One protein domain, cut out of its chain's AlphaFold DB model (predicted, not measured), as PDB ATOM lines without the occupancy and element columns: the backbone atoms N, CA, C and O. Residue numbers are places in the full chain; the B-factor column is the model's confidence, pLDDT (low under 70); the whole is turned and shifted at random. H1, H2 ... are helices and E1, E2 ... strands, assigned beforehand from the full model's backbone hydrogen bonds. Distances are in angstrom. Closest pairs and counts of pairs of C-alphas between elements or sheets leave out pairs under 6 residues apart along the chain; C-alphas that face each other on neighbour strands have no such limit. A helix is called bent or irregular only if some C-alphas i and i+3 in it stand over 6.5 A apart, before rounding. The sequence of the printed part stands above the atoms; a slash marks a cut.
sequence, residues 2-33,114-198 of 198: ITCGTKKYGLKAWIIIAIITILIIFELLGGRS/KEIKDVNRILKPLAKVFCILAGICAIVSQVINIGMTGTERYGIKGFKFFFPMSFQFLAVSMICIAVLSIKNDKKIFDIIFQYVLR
ATOM      1  N   ILE A   2     281.953 211.065 336.484       53.22
ATOM      2  CA  ILE A   2     280.511 210.996 336.750       53.22
ATOM      3  C   ILE A   2     279.836 212.021 335.837       53.22
ATOM      4  O   ILE A   2     280.266 213.177 335.761       53.22
ATOM      5  N   THR A   3     278.832 211.577 335.092       51.56
ATOM      6  CA  THR A   3     278.038 212.399 334.174       51.56
ATOM      7  C   THR A   3     276.848 213.002 334.907       51.56
ATOM      8  O   THR A   3     276.074 212.283 335.530       51.56
ATOM      9  N   CYS A   4     276.691 214.322 334.815       45.06
ATOM     10  CA  CYS A   4     275.488 215.031 335.245       45.06
ATOM     11  C   CYS A   4     275.019 215.885 334.061       45.06
ATOM     12  O   CYS A   4     275.706 216.826 333.649       45.06
ATOM     13  N   GLY A   5     273.905 215.485 333.443       63.19
ATOM     14  CA  GLY A   5     273.493 215.998 332.135       63.19
ATOM     15  C   GLY A   5     274.526 215.692 331.040       63.19
ATOM     16  O   GLY A   5     275.071 214.592 330.975       63.19
ATOM     17  N   THR A   6     274.837 216.682 330.200       50.84
ATOM     18  CA  THR A   6     275.774 216.564 329.061       50.84
ATOM     19  C   THR A   6     277.251 216.777 329.423       50.84
ATOM     20  O   THR A   6     278.123 216.671 328.560       50.84
ATOM     21  N   LYS A   7     277.570 217.091 330.687       57.38
ATOM     22  CA  LYS A   7     278.932 217.447 331.124       57.38
ATOM     23  C   LYS A   7     279.557 216.333 331.970       57.38
ATOM     24  O   LYS A   7     278.929 215.790 332.879       57.38
ATOM     25  N   LYS A   8     280.819 216.004 331.670       63.66
ATOM     26  CA  LYS A   8     281.629 215.021 332.409       63.66
ATOM     27  C   LYS A   8     282.440 215.727 333.491       63.66
ATOM     28  O   LYS A   8     283.251 216.591 333.165       63.66
ATOM     29  N   TYR A   9     282.261 215.315 334.742       72.94
ATOM     30  CA  TYR A   9     283.003 215.849 335.884       72.94
ATOM     31  C   TYR A   9     283.979 214.805 336.441       72.94
ATOM     32  O   TYR A   9     283.734 213.587 336.393       72.94
ATOM     33  N   GLY A  10     285.116 215.276 336.956       77.62
ATOM     34  CA  GLY A  10     286.078 214.421 337.657       77.62
ATOM     35  C   GLY A  10     285.475 213.799 338.923       77.62
ATOM     36  O   GLY A  10     284.705 214.442 339.627       77.62
ATOM     37  N   LEU A  11     285.849 212.554 339.246       83.88
ATOM     38  CA  LEU A  11     285.410 211.883 340.482       83.88
ATOM     39  C   LEU A  11     285.812 212.685 341.734       83.88
ATOM     40  O   LEU A  11     285.025 212.832 342.660       83.88
ATOM     41  N   LYS A  12     287.013 213.275 341.716       86.00
ATOM     42  CA  LYS A  12     287.525 214.129 342.793       86.00
ATOM     43  C   LYS A  12     286.646 215.354 343.065       86.00
ATOM     44  O   LYS A  12     286.470 215.715 344.220       86.00
ATOM     45  N   ALA A  13     286.060 215.967 342.033       85.88
ATOM     46  CA  ALA A  13     285.168 217.115 342.207       85.88
ATOM     47  C   ALA A  13     283.894 216.732 342.978       85.88
ATOM     48  O   ALA A  13     283.470 217.461 343.869       85.88
ATOM     49  N   TRP A  14     283.332 215.554 342.694       87.88
ATOM     50  CA  TRP A  14     282.189 215.020 343.437       87.88
ATOM     51  C   TRP A  14     282.526 214.694 344.887       87.88
ATOM     52  O   TRP A  14     281.729 215.002 345.764       87.88
ATOM     53  N   ILE A  15     283.715 214.141 345.147       89.62
ATOM     54  CA  ILE A  15     284.193 213.906 346.517       89.62
ATOM     55  C   ILE A  15     284.269 215.231 347.287       89.62
ATOM     56  O   ILE A  15     283.761 215.317 348.399       89.62
ATOM     57  N   ILE A  16     284.831 216.284 346.684       89.50
ATOM     58  CA  ILE A  16     284.918 217.614 347.311       89.50
ATOM     59  C   ILE A  16     283.522 218.172 347.612       89.50
ATOM     60  O   ILE A  16     283.275 218.646 348.717       89.50
ATOM     61  N   ILE A  17     282.591 218.089 346.657       90.06
ATOM     62  CA  ILE A  17     281.211 218.558 346.847       90.06
ATOM     63  C   ILE A  17     280.511 217.766 347.953       90.06
ATOM     64  O   ILE A  17     279.824 218.363 348.780       90.06
ATOM     65  N   ALA A  18     280.705 216.447 348.000       92.00
ATOM     66  CA  ALA A  18     280.149 215.600 349.048       92.00
ATOM     67  C   ALA A  18     280.690 215.999 350.427       92.00
ATOM     68  O   ALA A  18     279.896 216.208 351.336       92.00
ATOM     69  N   ILE A  19     282.007 216.199 350.566       91.75
ATOM     70  CA  ILE A  19     282.635 216.656 351.817       91.75
ATOM     71  C   ILE A  19     282.051 218.003 352.260       91.75
ATOM     72  O   ILE A  19     281.622 218.127 353.403       91.75
ATOM     73  N   ILE A  20     281.975 218.993 351.361       90.69
ATOM     74  CA  ILE A  20     281.400 220.315 351.670       90.69
ATOM     75  C   ILE A  20     279.938 220.180 352.111       90.69
ATOM     76  O   ILE A  20     279.528 220.788 353.094       90.69
ATOM     77  N   THR A  21     279.152 219.372 351.402       90.75
ATOM     78  CA  THR A  21     277.728 219.179 351.707       90.75
ATOM     79  C   THR A  21     277.541 218.504 353.063       90.75
ATOM     80  O   THR A  21     276.715 218.951 353.852       90.75
ATOM     81  N   ILE A  22     278.336 217.474 353.363       90.94
ATOM     82  CA  ILE A  22     278.324 216.777 354.656       90.94
ATOM     83  C   ILE A  22     278.684 217.739 355.793       90.94
ATOM     84  O   ILE A  22     277.982 217.763 356.800       90.94
ATOM     85  N   LEU A  23     279.717 218.572 355.619       89.38
ATOM     86  CA  LEU A  23     280.092 219.592 356.605       89.38
ATOM     87  C   LEU A  23     278.937 220.572 356.863       89.38
ATOM     88  O   LEU A  23     278.581 220.803 358.013       89.38
ATOM     89  N   ILE A  24     278.285 221.081 355.812       89.06
ATOM     90  CA  ILE A  24     277.136 221.993 355.952       89.06
ATOM     91  C   ILE A  24     275.956 221.307 356.658       89.06
ATOM     92  O   ILE A  24     275.316 221.919 357.509       89.06
ATOM     93  N   ILE A  25     275.665 220.043 356.335       89.62
ATOM     94  CA  ILE A  25     274.592 219.278 356.989       89.62
ATOM     95  C   ILE A  25     274.886 219.099 358.480       89.62
ATOM     96  O   ILE A  25     273.993 219.293 359.303       89.62
ATOM     97  N   PHE A  26     276.121 218.762 358.853       88.50
ATOM     98  CA  PHE A  26     276.478 218.618 360.262       88.50
ATOM     99  C   PHE A  26     276.394 219.935 361.032       88.50
ATOM    100  O   PHE A  26     275.914 219.941 362.167       88.50
ATOM    101  N   GLU A  27     276.772 221.051 360.409       85.19
ATOM    102  CA  GLU A  27     276.563 222.375 360.997       85.19
ATOM    103  C   GLU A  27     275.072 222.669 361.217       85.19
ATOM    104  O   GLU A  27     274.679 223.161 362.277       85.19
ATOM    105  N   LEU A  28     274.211 222.291 360.264       85.56
ATOM    106  CA  LEU A  28     272.760 222.456 360.384       85.56
ATOM    107  C   LEU A  28     272.135 221.608 361.492       85.56
ATOM    108  O   LEU A  28     271.206 222.064 362.155       85.56
ATOM    109  N   LEU A  29     272.658 220.406 361.723       84.81
ATOM    110  CA  LEU A  29     272.204 219.501 362.785       84.81
ATOM    111  C   LEU A  29     272.730 219.882 364.182       84.81
ATOM    112  O   LEU A  29     272.477 219.161 365.146       84.81
ATOM    113  N   GLY A  30     273.440 221.008 364.317       72.31
ATOM    114  CA  GLY A  30     273.896 221.526 365.610       72.31
ATOM    115  C   GLY A  30     275.366 221.254 365.939       72.31
ATOM    116  O   GLY A  30     275.726 221.293 367.113       72.31
ATOM    117  N   GLY A  31     276.211 220.985 364.936       65.62
ATOM    118  CA  GLY A  31     277.674 221.123 365.040       65.62
ATOM    119  C   GLY A  31     278.396 220.104 365.931       65.62
ATOM    120  O   GLY A  31     279.542 220.324 366.295       65.62
ATOM    121  N   ARG A  32     277.755 218.989 366.305       65.56
ATOM    122  CA  ARG A  32     278.351 217.939 367.165       65.56
ATOM    123  C   ARG A  32     278.955 216.772 366.380       65.56
ATOM    124  O   ARG A  32     278.878 215.627 366.824       65.56
ATOM    125  N   SER A  33     279.464 217.021 365.180       78.38
ATOM    126  CA  SER A  33     280.033 215.953 364.360       78.38
ATOM    127  C   SER A  33     281.540 215.911 364.515       78.38
ATOM    128  O   SER A  33     282.165 216.954 364.446       78.38
ATOM    129  N   LYS A 114     291.705 221.894 337.545       84.38
ATOM    130  CA  LYS A 114     290.581 221.240 336.866       84.38
ATOM    131  C   LYS A 114     289.436 220.954 337.835       84.38
ATOM    132  O   LYS A 114     288.309 221.350 337.552       84.38
ATOM    133  N   GLU A 115     289.714 220.318 338.975       85.25
ATOM    134  CA  GLU A 115     288.691 220.052 339.992       85.25
ATOM    135  C   GLU A 115     288.091 221.351 340.526       85.25
ATOM    136  O   GLU A 115     286.879 221.432 340.682       85.25
ATOM    137  N   ILE A 116     288.905 222.392 340.717       84.19
ATOM    138  CA  ILE A 116     288.431 223.729 341.105       84.19
ATOM    139  C   ILE A 116     287.399 224.266 340.108       84.19
ATOM    140  O   ILE A 116     286.340 224.747 340.512       84.19
ATOM    141  N   LYS A 117     287.686 224.179 338.803       85.25
ATOM    142  CA  LYS A 117     286.768 224.638 337.748       85.25
ATOM    143  C   LYS A 117     285.471 223.828 337.735       85.25
ATOM    144  O   LYS A 117     284.400 224.413 337.573       85.25
ATOM    145  N   ASP A 118     285.562 222.516 337.926       86.38
ATOM    146  CA  ASP A 118     284.405 221.618 337.984       86.38
ATOM    147  C   ASP A 118     283.525 221.906 339.214       86.38
ATOM    148  O   ASP A 118     282.318 222.102 339.067       86.38
ATOM    149  N   VAL A 119     284.128 222.017 340.404       87.44
ATOM    150  CA  VAL A 119     283.438 222.361 341.661       87.44
ATOM    151  C   VAL A 119     282.779 223.735 341.554       87.44
ATOM    152  O   VAL A 119     281.594 223.867 341.847       87.44
ATOM    153  N   ASN A 120     283.502 224.746 341.060       87.00
ATOM    154  CA  ASN A 120     282.955 226.090 340.870       87.00
ATOM    155  C   ASN A 120     281.754 226.076 339.912       87.00
ATOM    156  O   ASN A 120     280.723 226.672 340.200       87.00
ATOM    157  N   ARG A 121     281.835 225.349 338.791       86.56
ATOM    158  CA  ARG A 121     280.725 225.259 337.829       86.56
ATOM    159  C   ARG A 121     279.448 224.697 338.459       86.56
ATOM    160  O   ARG A 121     278.366 225.148 338.088       86.56
ATOM    161  N   ILE A 122     279.576 223.738 339.374       87.94
ATOM    162  CA  ILE A 122     278.439 223.114 340.064       87.94
ATOM    163  C   ILE A 122     277.916 224.019 341.187       87.94
ATOM    164  O   ILE A 122     276.710 224.242 341.280       87.94
ATOM    165  N   LEU A 123     278.802 224.580 342.015       90.12
ATOM    166  CA  LEU A 123     278.411 225.366 343.188       90.12
ATOM    167  C   LEU A 123     277.975 226.795 342.855       90.12
ATOM    168  O   LEU A 123     277.168 227.359 343.584       90.12
ATOM    169  N   LYS A 124     278.452 227.399 341.764       90.69
ATOM    170  CA  LYS A 124     278.139 228.790 341.394       90.69
ATOM    171  C   LYS A 124     276.639 229.115 341.303       90.69
ATOM    172  O   LYS A 124     276.247 230.134 341.877       90.69
ATOM    173  N   PRO A 125     275.784 228.329 340.615       91.50
ATOM    174  CA  PRO A 125     274.345 228.600 340.616       91.50
ATOM    175  C   PRO A 125     273.741 228.498 342.024       91.50
ATOM    176  O   PRO A 125     272.956 229.365 342.401       91.50
ATOM    177  N   LEU A 126     274.161 227.508 342.821       91.44
ATOM    178  CA  LEU A 126     273.689 227.315 344.196       91.44
ATOM    179  C   LEU A 126     274.092 228.485 345.103       91.44
ATOM    180  O   LEU A 126     273.247 229.040 345.797       91.44
ATOM    181  N   ALA A 127     275.351 228.919 345.030       92.25
ATOM    182  CA  ALA A 127     275.877 230.060 345.776       92.25
ATOM    183  C   ALA A 127     275.132 231.357 345.432       92.25
ATOM    184  O   ALA A 127     274.806 232.138 346.321       92.25
ATOM    185  N   LYS A 128     274.803 231.577 344.150       92.75
ATOM    186  CA  LYS A 128     274.030 232.750 343.724       92.75
ATOM    187  C   LYS A 128     272.628 232.749 344.334       92.75
ATOM    188  O   LYS A 128     272.206 233.770 344.869       92.75
ATOM    189  N   VAL A 129     271.924 231.617 344.266       95.06
ATOM    190  CA  VAL A 129     270.583 231.475 344.860       95.06
ATOM    191  C   VAL A 129     270.648 231.673 346.374       95.06
ATOM    192  O   VAL A 129     269.876 232.463 346.911       95.06
ATOM    193  N   PHE A 130     271.612 231.037 347.045       94.38
ATOM    194  CA  PHE A 130     271.820 231.179 348.484       94.38
ATOM    195  C   PHE A 130     272.043 232.640 348.890       94.38
ATOM    196  O   PHE A 130     271.327 233.140 349.752       94.38
ATOM    197  N   CYS A 131     272.977 233.353 348.249       93.56
ATOM    198  CA  CYS A 131     273.272 234.750 348.582       93.56
ATOM    199  C   CYS A 131     272.074 235.683 348.353       93.56
ATOM    200  O   CYS A 131     271.853 236.581 349.160       93.56
ATOM    201  N   ILE A 132     271.297 235.478 347.281       94.94
ATOM    202  CA  ILE A 132     270.102 236.291 347.006       94.94
ATOM    203  C   ILE A 132     269.048 236.067 348.093       94.94
ATOM    204  O   ILE A 132     268.564 237.034 348.680       94.94
ATOM    205  N   LEU A 133     268.722 234.808 348.394       95.38
ATOM    206  CA  LEU A 133     267.725 234.475 349.415       95.38
ATOM    207  C   LEU A 133     268.163 234.957 350.800       95.38
ATOM    208  O   LEU A 133     267.389 235.615 351.490       95.38
ATOM    209  N   ALA A 134     269.416 234.697 351.176       94.00
ATOM    210  CA  ALA A 134     269.977 235.157 352.438       94.00
ATOM    211  C   ALA A 134     269.951 236.688 352.548       94.00
ATOM    212  O   ALA A 134     269.599 237.206 353.601       94.00
ATOM    213  N   GLY A 135     270.264 237.413 351.468       93.12
ATOM    214  CA  GLY A 135     270.220 238.876 351.439       93.12
ATOM    215  C   GLY A 135     268.810 239.438 351.633       93.12
ATOM    216  O   GLY A 135     268.615 240.318 352.470       93.12
ATOM    217  N   ILE A 136     267.815 238.894 350.924       94.38
ATOM    218  CA  ILE A 136     266.407 239.295 351.085       94.38
ATOM    219  C   ILE A 136     265.946 239.016 352.519       94.38
ATOM    220  O   ILE A 136     265.423 239.906 353.190       94.38
ATOM    221  N   CYS A 137     266.190 237.803 353.019       94.25
ATOM    222  CA  CYS A 137     265.817 237.421 354.377       94.25
ATOM    223  C   CYS A 137     266.531 238.264 355.435       94.25
ATOM    224  O   CYS A 137     265.902 238.592 356.435       94.25
ATOM    225  N   ALA A 138     267.791 238.653 355.226       92.00
ATOM    226  CA  ALA A 138     268.526 239.507 356.155       92.00
ATOM    227  C   ALA A 138     267.878 240.888 356.300       92.00
ATOM    228  O   ALA A 138     267.713 241.354 357.426       92.00
ATOM    229  N   ILE A 139     267.460 241.507 355.191       92.44
ATOM    230  CA  ILE A 139     266.785 242.815 355.196       92.44
ATOM    231  C   ILE A 139     265.419 242.704 355.878       92.44
ATOM    232  O   ILE A 139     265.125 243.460 356.802       92.44
ATOM    233  N   VAL A 140     264.605 241.723 355.469       93.38
ATOM    234  CA  VAL A 140     263.271 241.499 356.050       93.38
ATOM    235  C   VAL A 140     263.368 241.220 357.551       93.38
ATOM    236  O   VAL A 140     262.585 241.769 358.320       93.38
ATOM    237  N   SER A 141     264.368 240.442 357.978       92.38
ATOM    238  CA  SER A 141     264.581 240.050 359.378       92.38
ATOM    239  C   SER A 141     264.900 241.213 360.321       92.38
ATOM    240  O   SER A 141     264.693 241.091 361.529       92.38
ATOM    241  N   GLN A 142     265.415 242.337 359.808       91.19
ATOM    242  CA  GLN A 142     265.651 243.514 360.651       91.19
ATOM    243  C   GLN A 142     264.322 244.134 361.102       91.19
ATOM    244  O   GLN A 142     264.165 244.480 362.276       91.19
ATOM    245  N   VAL A 143     263.345 244.193 360.190       91.50
ATOM    246  CA  VAL A 143     262.041 244.838 360.412       91.50
ATOM    247  C   VAL A 143     261.012 243.859 360.981       91.50
ATOM    248  O   VAL A 143     260.288 244.193 361.914       91.50
ATOM    249  N   ILE A 144     260.968 242.633 360.455       89.75
ATOM    250  CA  ILE A 144     259.988 241.600 360.805       89.75
ATOM    251  C   ILE A 144     260.717 240.425 361.449       89.75
ATOM    252  O   ILE A 144     261.651 239.868 360.876       89.75
ATOM    253  N   ASN A 145     260.269 239.999 362.631       87.75
ATOM    254  CA  ASN A 145     260.834 238.816 363.269       87.75
ATOM    255  C   ASN A 145     260.331 237.532 362.588       87.75
ATOM    256  O   ASN A 145     259.285 236.998 362.945       87.75
ATOM    257  N   ILE A 146     261.102 237.035 361.620       89.44
ATOM    258  CA  ILE A 146     260.861 235.763 360.918       89.44
ATOM    259  C   ILE A 146     261.619 234.575 361.542       89.44
ATOM    260  O   ILE A 146     261.780 233.538 360.905       89.44
ATOM    261  N   GLY A 147     262.145 234.720 362.766       87.69
ATOM    262  CA  GLY A 147     262.882 233.661 363.472       87.69
ATOM    263  C   GLY A 147     264.329 233.439 363.005       87.69
ATOM    264  O   GLY A 147     265.009 232.545 363.504       87.69
ATOM    265  N   MET A 148     264.826 234.265 362.078       91.50
ATOM    266  CA  MET A 148     266.179 234.165 361.500       91.50
ATOM    267  C   MET A 148     267.207 235.097 362.161       91.50
ATOM    268  O   MET A 148     268.335 235.241 361.675       91.50
ATOM    269  N   THR A 149     266.826 235.749 363.260       89.00
ATOM    270  CA  THR A 149     267.685 236.659 364.021       89.00
ATOM    271  C   THR A 149     268.224 236.017 365.297       89.00
ATOM    272  O   THR A 149     267.628 235.096 365.854       89.00
ATOM    273  N   GLY A 150     269.377 236.497 365.752       81.38
ATOM    274  CA  GLY A 150     270.018 236.140 367.012       81.38
ATOM    275  C   GLY A 150     270.121 237.344 367.943       81.38
ATOM    276  O   GLY A 150     269.245 238.206 367.962       81.38
ATOM    277  N   THR A 151     271.209 237.398 368.709       82.75
ATOM    278  CA  THR A 151     271.478 238.497 369.639       82.75
ATOM    279  C   THR A 151     271.626 239.831 368.907       82.75
ATOM    280  O   THR A 151     272.184 239.911 367.810       82.75
ATOM    281  N   GLU A 152     271.095 240.884 369.518       84.62
ATOM    282  CA  GLU A 152     271.143 242.244 368.992       84.62
ATOM    283  C   GLU A 152     272.404 242.958 369.481       84.62
ATOM    284  O   GLU A 152     272.805 242.821 370.640       84.62
ATOM    285  N   ARG A 153     273.059 243.706 368.590       82.50
ATOM    286  CA  ARG A 153     274.218 244.542 368.921       82.50
ATOM    287  C   ARG A 153     274.060 245.893 368.247       82.50
ATOM    288  O   ARG A 153     273.893 245.953 367.034       82.50
ATOM    289  N   TYR A 154     274.135 246.966 369.032       85.75
ATOM    290  CA  TYR A 154     274.043 248.345 368.534       85.75
ATOM    291  C   TYR A 154     272.775 248.623 367.700       85.75
ATOM    292  O   TYR A 154     272.835 249.324 366.695       85.75
ATOM    293  N   GLY A 155     271.634 248.038 368.085       81.25
ATOM    294  CA  GLY A 155     270.364 248.207 367.363       81.25
ATOM    295  C   GLY A 155     270.212 247.342 366.104       81.25
ATOM    296  O   GLY A 155     269.194 247.422 365.424       81.25
ATOM    297  N   ILE A 156     271.219 246.525 365.763       84.56
ATOM    298  CA  ILE A 156     271.188 245.617 364.613       84.56
ATOM    299  C   ILE A 156     271.037 244.188 365.121       84.56
ATOM    300  O   ILE A 156     271.851 243.687 365.907       84.56
ATOM    301  N   LYS A 157     270.001 243.499 364.643       88.44
ATOM    302  CA  LYS A 157     269.756 242.101 364.996       88.44
ATOM    303  C   LYS A 157     270.746 241.222 364.245       88.44
ATOM    304  O   LYS A 157     270.805 241.266 363.012       88.44
ATOM    305  N   GLY A 158     271.506 240.398 364.967       87.88
ATOM    306  CA  GLY A 158     272.383 239.411 364.345       87.88
ATOM    307  C   GLY A 158     271.580 238.481 363.436       87.88
ATOM    308  O   GLY A 158     270.476 238.085 363.792       87.88
ATOM    309  N   PHE A 159     272.110 238.128 362.268       91.50
ATOM    310  CA  PHE A 159     271.423 237.275 361.298       91.50
ATOM    311  C   PHE A 159     272.072 235.892 361.242       91.50
ATOM    312  O   PHE A 159     273.296 235.780 361.151       91.50
ATOM    313  N   LYS A 160     271.248 234.845 361.303       90.50
ATOM    314  CA  LYS A 160     271.684 233.440 361.221       90.50
ATOM    315  C   LYS A 160     271.020 232.669 360.080       90.50
ATOM    316  O   LYS A 160     271.353 231.509 359.857       90.50
ATOM    317  N   PHE A 161     270.113 233.303 359.333       92.19
ATOM    318  CA  PHE A 161     269.302 232.652 358.306       92.19
ATOM    319  C   PHE A 161     268.583 231.417 358.881       92.19
ATOM    320  O   PHE A 161     267.892 231.545 359.888       92.19
ATOM    321  N   PHE A 162     268.764 230.231 358.294       90.00
ATOM    322  CA  PHE A 162     268.248 228.965 358.828       90.00
ATOM    323  C   PHE A 162     269.241 228.205 359.728       90.00
ATOM    324  O   PHE A 162     268.928 227.109 360.187       90.00
ATOM    325  N   PHE A 163     270.441 228.742 359.968       89.50
ATOM    326  CA  PHE A 163     271.439 228.071 360.797       89.50
ATOM    327  C   PHE A 163     271.130 228.234 362.292       89.50
ATOM    328  O   PHE A 163     270.608 229.276 362.703       89.50
ATOM    329  N   PRO A 164     271.501 227.248 363.129       87.00
ATOM    330  CA  PRO A 164     271.424 227.372 364.581       87.00
ATOM    331  C   PRO A 164     272.140 228.620 365.119       87.00
ATOM    332  O   PRO A 164     271.594 229.316 365.981       87.00
ATOM    333  N   MET A 165     273.324 228.928 364.576       84.94
ATOM    334  CA  MET A 165     274.220 229.988 365.047       84.94
ATOM    335  C   MET A 165     274.722 230.885 363.903       84.94
ATOM    336  O   MET A 165     275.002 230.425 362.798       84.94
ATOM    337  N   SER A 166     274.926 232.180 364.180       87.19
ATOM    338  CA  SER A 166     275.345 233.166 363.164       87.19
ATOM    339  C   SER A 166     276.730 232.896 362.559       87.19
ATOM    340  O   SER A 166     276.975 233.253 361.409       87.19
ATOM    341  N   PHE A 167     277.640 232.245 363.296       84.06
ATOM    342  CA  PHE A 167     278.969 231.901 362.769       84.06
ATOM    343  C   PHE A 167     278.895 230.837 361.661       84.06
ATOM    344  O   PHE A 167     279.684 230.873 360.720       84.06
ATOM    345  N   GLN A 168     277.918 229.929 361.730       88.31
ATOM    346  CA  GLN A 168     277.714 228.884 360.724       88.31
ATOM    347  C   GLN A 168     277.208 229.505 359.420       88.31
ATOM    348  O   GLN A 168     277.719 229.216 358.338       88.31
ATOM    349  N   PHE A 169     276.271 230.454 359.536       90.81
ATOM    350  CA  PHE A 169     275.842 231.281 358.413       90.81
ATOM    351  C   PHE A 169     277.021 232.027 357.775       90.81
ATOM    352  O   PHE A 169     277.149 232.036 356.548       90.81
ATOM    353  N   LEU A 170     277.902 232.617 358.590       90.12
ATOM    354  CA  LEU A 170     279.098 233.300 358.100       90.12
ATOM    355  C   LEU A 170     280.014 232.341 357.325       90.12
ATOM    356  O   LEU A 170     280.415 232.668 356.211       90.12
ATOM    357  N   ALA A 171     280.297 231.150 357.862       88.06
ATOM    358  CA  ALA A 171     281.140 230.149 357.207       88.06
ATOM    359  C   ALA A 171     280.605 229.751 355.819       88.06
ATOM    360  O   ALA A 171     281.337 229.805 354.827       88.06
ATOM    361  N   VAL A 172     279.310 229.434 355.714       90.50
ATOM    362  CA  VAL A 172     278.682 229.074 354.429       90.50
ATOM    363  C   VAL A 172     278.634 230.265 353.470       90.50
ATOM    364  O   VAL A 172     278.865 230.107 352.267       90.50
ATOM    365  N   SER A 173     278.413 231.473 353.987       91.06
ATOM    366  CA  SER A 173     278.442 232.704 353.190       91.06
ATOM    367  C   SER A 173     279.830 232.981 352.616       91.06
ATOM    368  O   SER A 173     279.938 233.319 351.439       91.06
ATOM    369  N   MET A 174     280.898 232.770 353.392       90.06
ATOM    370  CA  MET A 174     282.278 232.897 352.908       90.06
ATOM    371  C   MET A 174     282.581 231.904 351.786       90.06
ATOM    372  O   MET A 174     283.180 232.292 350.784       90.06
ATOM    373  N   ILE A 175     282.112 230.656 351.893       88.75
ATOM    374  CA  ILE A 175     282.243 229.663 350.813       88.75
ATOM    375  C   ILE A 175     281.510 230.143 349.554       88.75
ATOM    376  O   ILE A 175     282.078 230.110 348.462       88.75
ATOM    377  N   CYS A 176     280.275 230.632 349.689       90.31
ATOM    378  CA  CYS A 176     279.500 231.138 348.555       90.31
ATOM    379  C   CYS A 176     280.188 232.332 347.881       90.31
ATOM    380  O   CYS A 176     280.321 232.358 346.655       90.31
ATOM    381  N   ILE A 177     280.686 233.288 348.668       88.62
ATOM    382  CA  ILE A 177     281.430 234.448 348.165       88.62
ATOM    383  C   ILE A 177     282.717 233.994 347.475       88.62
ATOM    384  O   ILE A 177     283.003 234.462 346.372       88.62
ATOM    385  N   ALA A 178     283.465 233.052 348.055       85.88
ATOM    386  CA  ALA A 178     284.675 232.505 347.447       85.88
ATOM    387  C   ALA A 178     284.379 231.862 346.085       85.88
ATOM    388  O   ALA A 178     285.029 232.202 345.099       85.88
ATOM    389  N   VAL A 179     283.347 231.015 345.995       87.69
ATOM    390  CA  VAL A 179     282.893 230.399 344.733       87.69
ATOM    391  C   VAL A 179     282.545 231.466 343.690       87.69
ATOM    392  O   VAL A 179     282.996 231.392 342.547       87.69
ATOM    393  N   LEU A 180     281.795 232.501 344.076       87.69
ATOM    394  CA  LEU A 180     281.416 233.595 343.174       87.69
ATOM    395  C   LEU A 180     282.612 234.463 342.745       87.69
ATOM    396  O   LEU A 180     282.599 235.006 341.638       87.69
ATOM    397  N   SER A 181     283.643 234.556 343.586       85.19
ATOM    398  CA  SER A 181     284.833 235.392 343.378       85.19
ATOM    399  C   SER A 181     285.916 234.724 342.531       85.19
ATOM    400  O   SER A 181     286.810 235.414 342.032       85.19
ATOM    401  N   ILE A 182     285.846 233.405 342.317       77.75
ATOM    402  CA  ILE A 182     286.761 232.695 341.416       77.75
ATOM    403  C   ILE A 182     286.547 233.207 339.983       77.75
ATOM    404  O   ILE A 182     285.623 232.802 339.268       77.75
ATOM    405  N   LYS A 183     287.442 234.100 339.547       66.31
ATOM    406  CA  LYS A 183     287.672 234.417 338.132       66.31
ATOM    407  C   LYS A 183     288.544 233.315 337.525       66.31
ATOM    408  O   LYS A 183     289.373 232.743 338.226       66.31
ATOM    409  N   ASN A 184     288.347 233.022 336.236       56.12
ATOM    410  CA  ASN A 184     288.877 231.841 335.532       56.12
ATOM    411  C   ASN A 184     290.399 231.578 335.656       56.12
ATOM    412  O   ASN A 184     290.810 230.455 335.352       56.12
ATOM    413  N   ASP A 185     291.190 232.539 336.152       50.59
ATOM    414  CA  ASP A 185     292.657 232.504 336.164       50.59
ATOM    415  C   ASP A 185     293.335 232.601 337.547       50.59
ATOM    416  O   ASP A 185     294.561 232.553 337.610       50.59
ATOM    417  N   LYS A 186     292.603 232.702 338.671       51.19
ATOM    418  CA  LYS A 186     293.236 232.743 340.012       51.19
ATOM    419  C   LYS A 186     293.142 231.407 340.743       51.19
ATOM    420  O   LYS A 186     292.081 230.782 340.782       51.19
ATOM    421  N   LYS A 187     294.257 230.962 341.338       50.41
ATOM    422  CA  LYS A 187     294.280 229.762 342.184       50.41
ATOM    423  C   LYS A 187     293.444 230.045 343.435       50.41
ATOM    424  O   LYS A 187     293.568 231.107 344.033       50.41
ATOM    425  N   ILE A 188     292.621 229.082 343.862       49.62
ATOM    426  CA  ILE A 188     291.857 229.170 345.125       49.62
ATOM    427  C   ILE A 188     292.769 229.497 346.313       49.62
ATOM    428  O   ILE A 188     292.350 230.201 347.223       49.62
ATOM    429  N   PHE A 189     294.024 229.042 346.270       46.56
ATOM    430  CA  PHE A 189     295.025 229.349 347.285       46.56
ATOM    431  C   PHE A 189     295.270 230.853 347.440       46.56
ATOM    432  O   PHE A 189     295.331 231.325 348.567       46.56
ATOM    433  N   ASP A 190     295.307 231.613 346.343       49.47
ATOM    434  CA  ASP A 190     295.505 233.066 346.392       49.47
ATOM    435  C   ASP A 190     294.307 233.764 347.048       49.47
ATOM    436  O   ASP A 190     294.468 234.757 347.746       49.47
ATOM    437  N   ILE A 191     293.098 233.221 346.867       51.34
ATOM    438  CA  ILE A 191     291.869 233.750 347.469       51.34
ATOM    439  C   ILE A 191     291.823 233.400 348.962       51.34
ATOM    440  O   ILE A 191     291.606 234.281 349.785       51.34
ATOM    441  N   ILE A 192     292.081 232.146 349.344       49.53
ATOM    442  CA  ILE A 192     292.091 231.745 350.760       49.53
ATOM    443  C   ILE A 192     293.172 232.521 351.528       49.53
ATOM    444  O   ILE A 192     292.889 233.047 352.598       49.53
ATOM    445  N   PHE A 193     294.373 232.684 350.965       43.62
ATOM    446  CA  PHE A 193     295.446 233.455 351.603       43.62
ATOM    447  C   PHE A 193     295.112 234.953 351.705       43.62
ATOM    448  O   PHE A 193     295.436 235.588 352.700       43.62
ATOM    449  N   GLN A 194     294.421 235.519 350.710       41.75
ATOM    450  CA  GLN A 194     294.044 236.936 350.707       41.75
ATOM    451  C   GLN A 194     292.892 237.269 351.673       41.75
ATOM    452  O   GLN A 194     292.834 238.398 352.158       41.75
ATOM    453  N   TYR A 195     291.981 236.323 351.934       40.47
ATOM    454  CA  TYR A 195     290.787 236.551 352.760       40.47
ATOM    455  C   TYR A 195     290.868 235.977 354.184       40.47
ATOM    456  O   TYR A 195     290.143 236.461 355.043       40.47
ATOM    457  N   VAL A 196     291.706 234.965 354.447       37.34
ATOM    458  CA  VAL A 196     291.792 234.301 355.770       37.34
ATOM    459  C   VAL A 196     293.012 234.753 356.584       37.34
ATOM    460  O   VAL A 196     292.987 234.673 357.805       37.34
ATOM    461  N   LEU A 197     294.072 235.241 355.933       31.67
ATOM    462  CA  LEU A 197     295.335 235.649 356.574       31.67
ATOM    463  C   LEU A 197     295.539 237.174 356.601       31.67
ATOM    464  O   LEU A 197     296.675 237.645 356.678       31.67
ATOM    465  N   ARG A 198     294.450 237.947 356.531       27.23
ATOM    466  CA  ARG A 198     294.482 239.407 356.650       27.23
ATOM    467  C   ARG A 198     293.641 239.896 357.817       27.23
ATOM    468  O   ARG A 198     292.540 239.338 358.003       27.23
TER     469      ARG A 198
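This is residues 2 to 33 and 114 to 198 of the 198 residues of an uncharacterized protein of Lachnospiraceae bacterium 5_1_63FAA (UniProt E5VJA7). What shape do these atoms make? Three long helical pieces, H1, H3 and the arm H2b, run roughly lengthwise with H3 in the middle, while the hairpin E3 E4 caps one end and the small hairpin E1 E2 sits at the other. The arm H2a crosses near the beginning of H1, and H4 lies to one side near H3. What is the make-up? The printed part has 117 residues, mostly helix, with four named helices and four strands in the order E1 E2 H1 H2 E3 E4 H3 H4, and each of the two sheets is an antiparallel pair. It is only just loose, close to compact, with a radius of gyration of the C-alphas of 16.2 A, and elongated, 47 by 30 by 28 A.

How do the strands pair? E3, residues 149 to 153, and E4, residues 156 to 159, are an antiparallel hairpin, with N 150 and O 158 within hydrogen-bond range at 2.8 A. E1, residues 2 to 4, and E2, residues 7 to 9, are another, with N 2 and O 9 at 3.1 A. What comes near E4? H2, residues 114 to 143, assigned as one helix by its hydrogen bonds, is bent: C-alphas 122 and 125 are 6.9 A apart, and its arms H2a, 114 to 122, and H2b, 125 to 143, stand at a steep tilt of 49 degrees. The closest C-alphas of H2b and E4 are those of Gln 142 and Lys 157, 6.1 A apart. H3, residues 166 to 181, touches H2b with residues 173 to 180 alone, opposite ways at a steep tilt of 43 degrees, closest at the C-alphas of Ala 127 and Cys 176, 4.7 A. Where are the other helices? H1, residues 11 to 28, touches H2a with residues 12 to 17 alone, closest at the C-alphas of Ala 13 and Glu 115, 5.1 A. H4, residues 188 to 196, touches no helix; it is close but not clearly touching H3, the closest C-alphas being Ala 178 and Ile 191, 7.3 A. Are the helix backbones complete? Every O i to N i+4 pair is within hydrogen-bond range in H1, H2a, H3 and H4, and 14 of 15 in H2b.

Where do the ends lie? E1 begins at C-alpha 2, (280.511, 210.996, 336.750), and H4 ends at C-alpha 196, (291.792, 234.301, 355.770). How long are the long pieces? H2b measures 28.4 A, H1 25.8 A and H3 22.1 A.

Is anything missing? Residues 34 to 113 are not printed, and C-alphas 33 and 114 are 29.9 A apart across the cut. Where is confidence low? The pLDDT is under 70 in residues 2 to 8, 31 to 32 and 183 to 198.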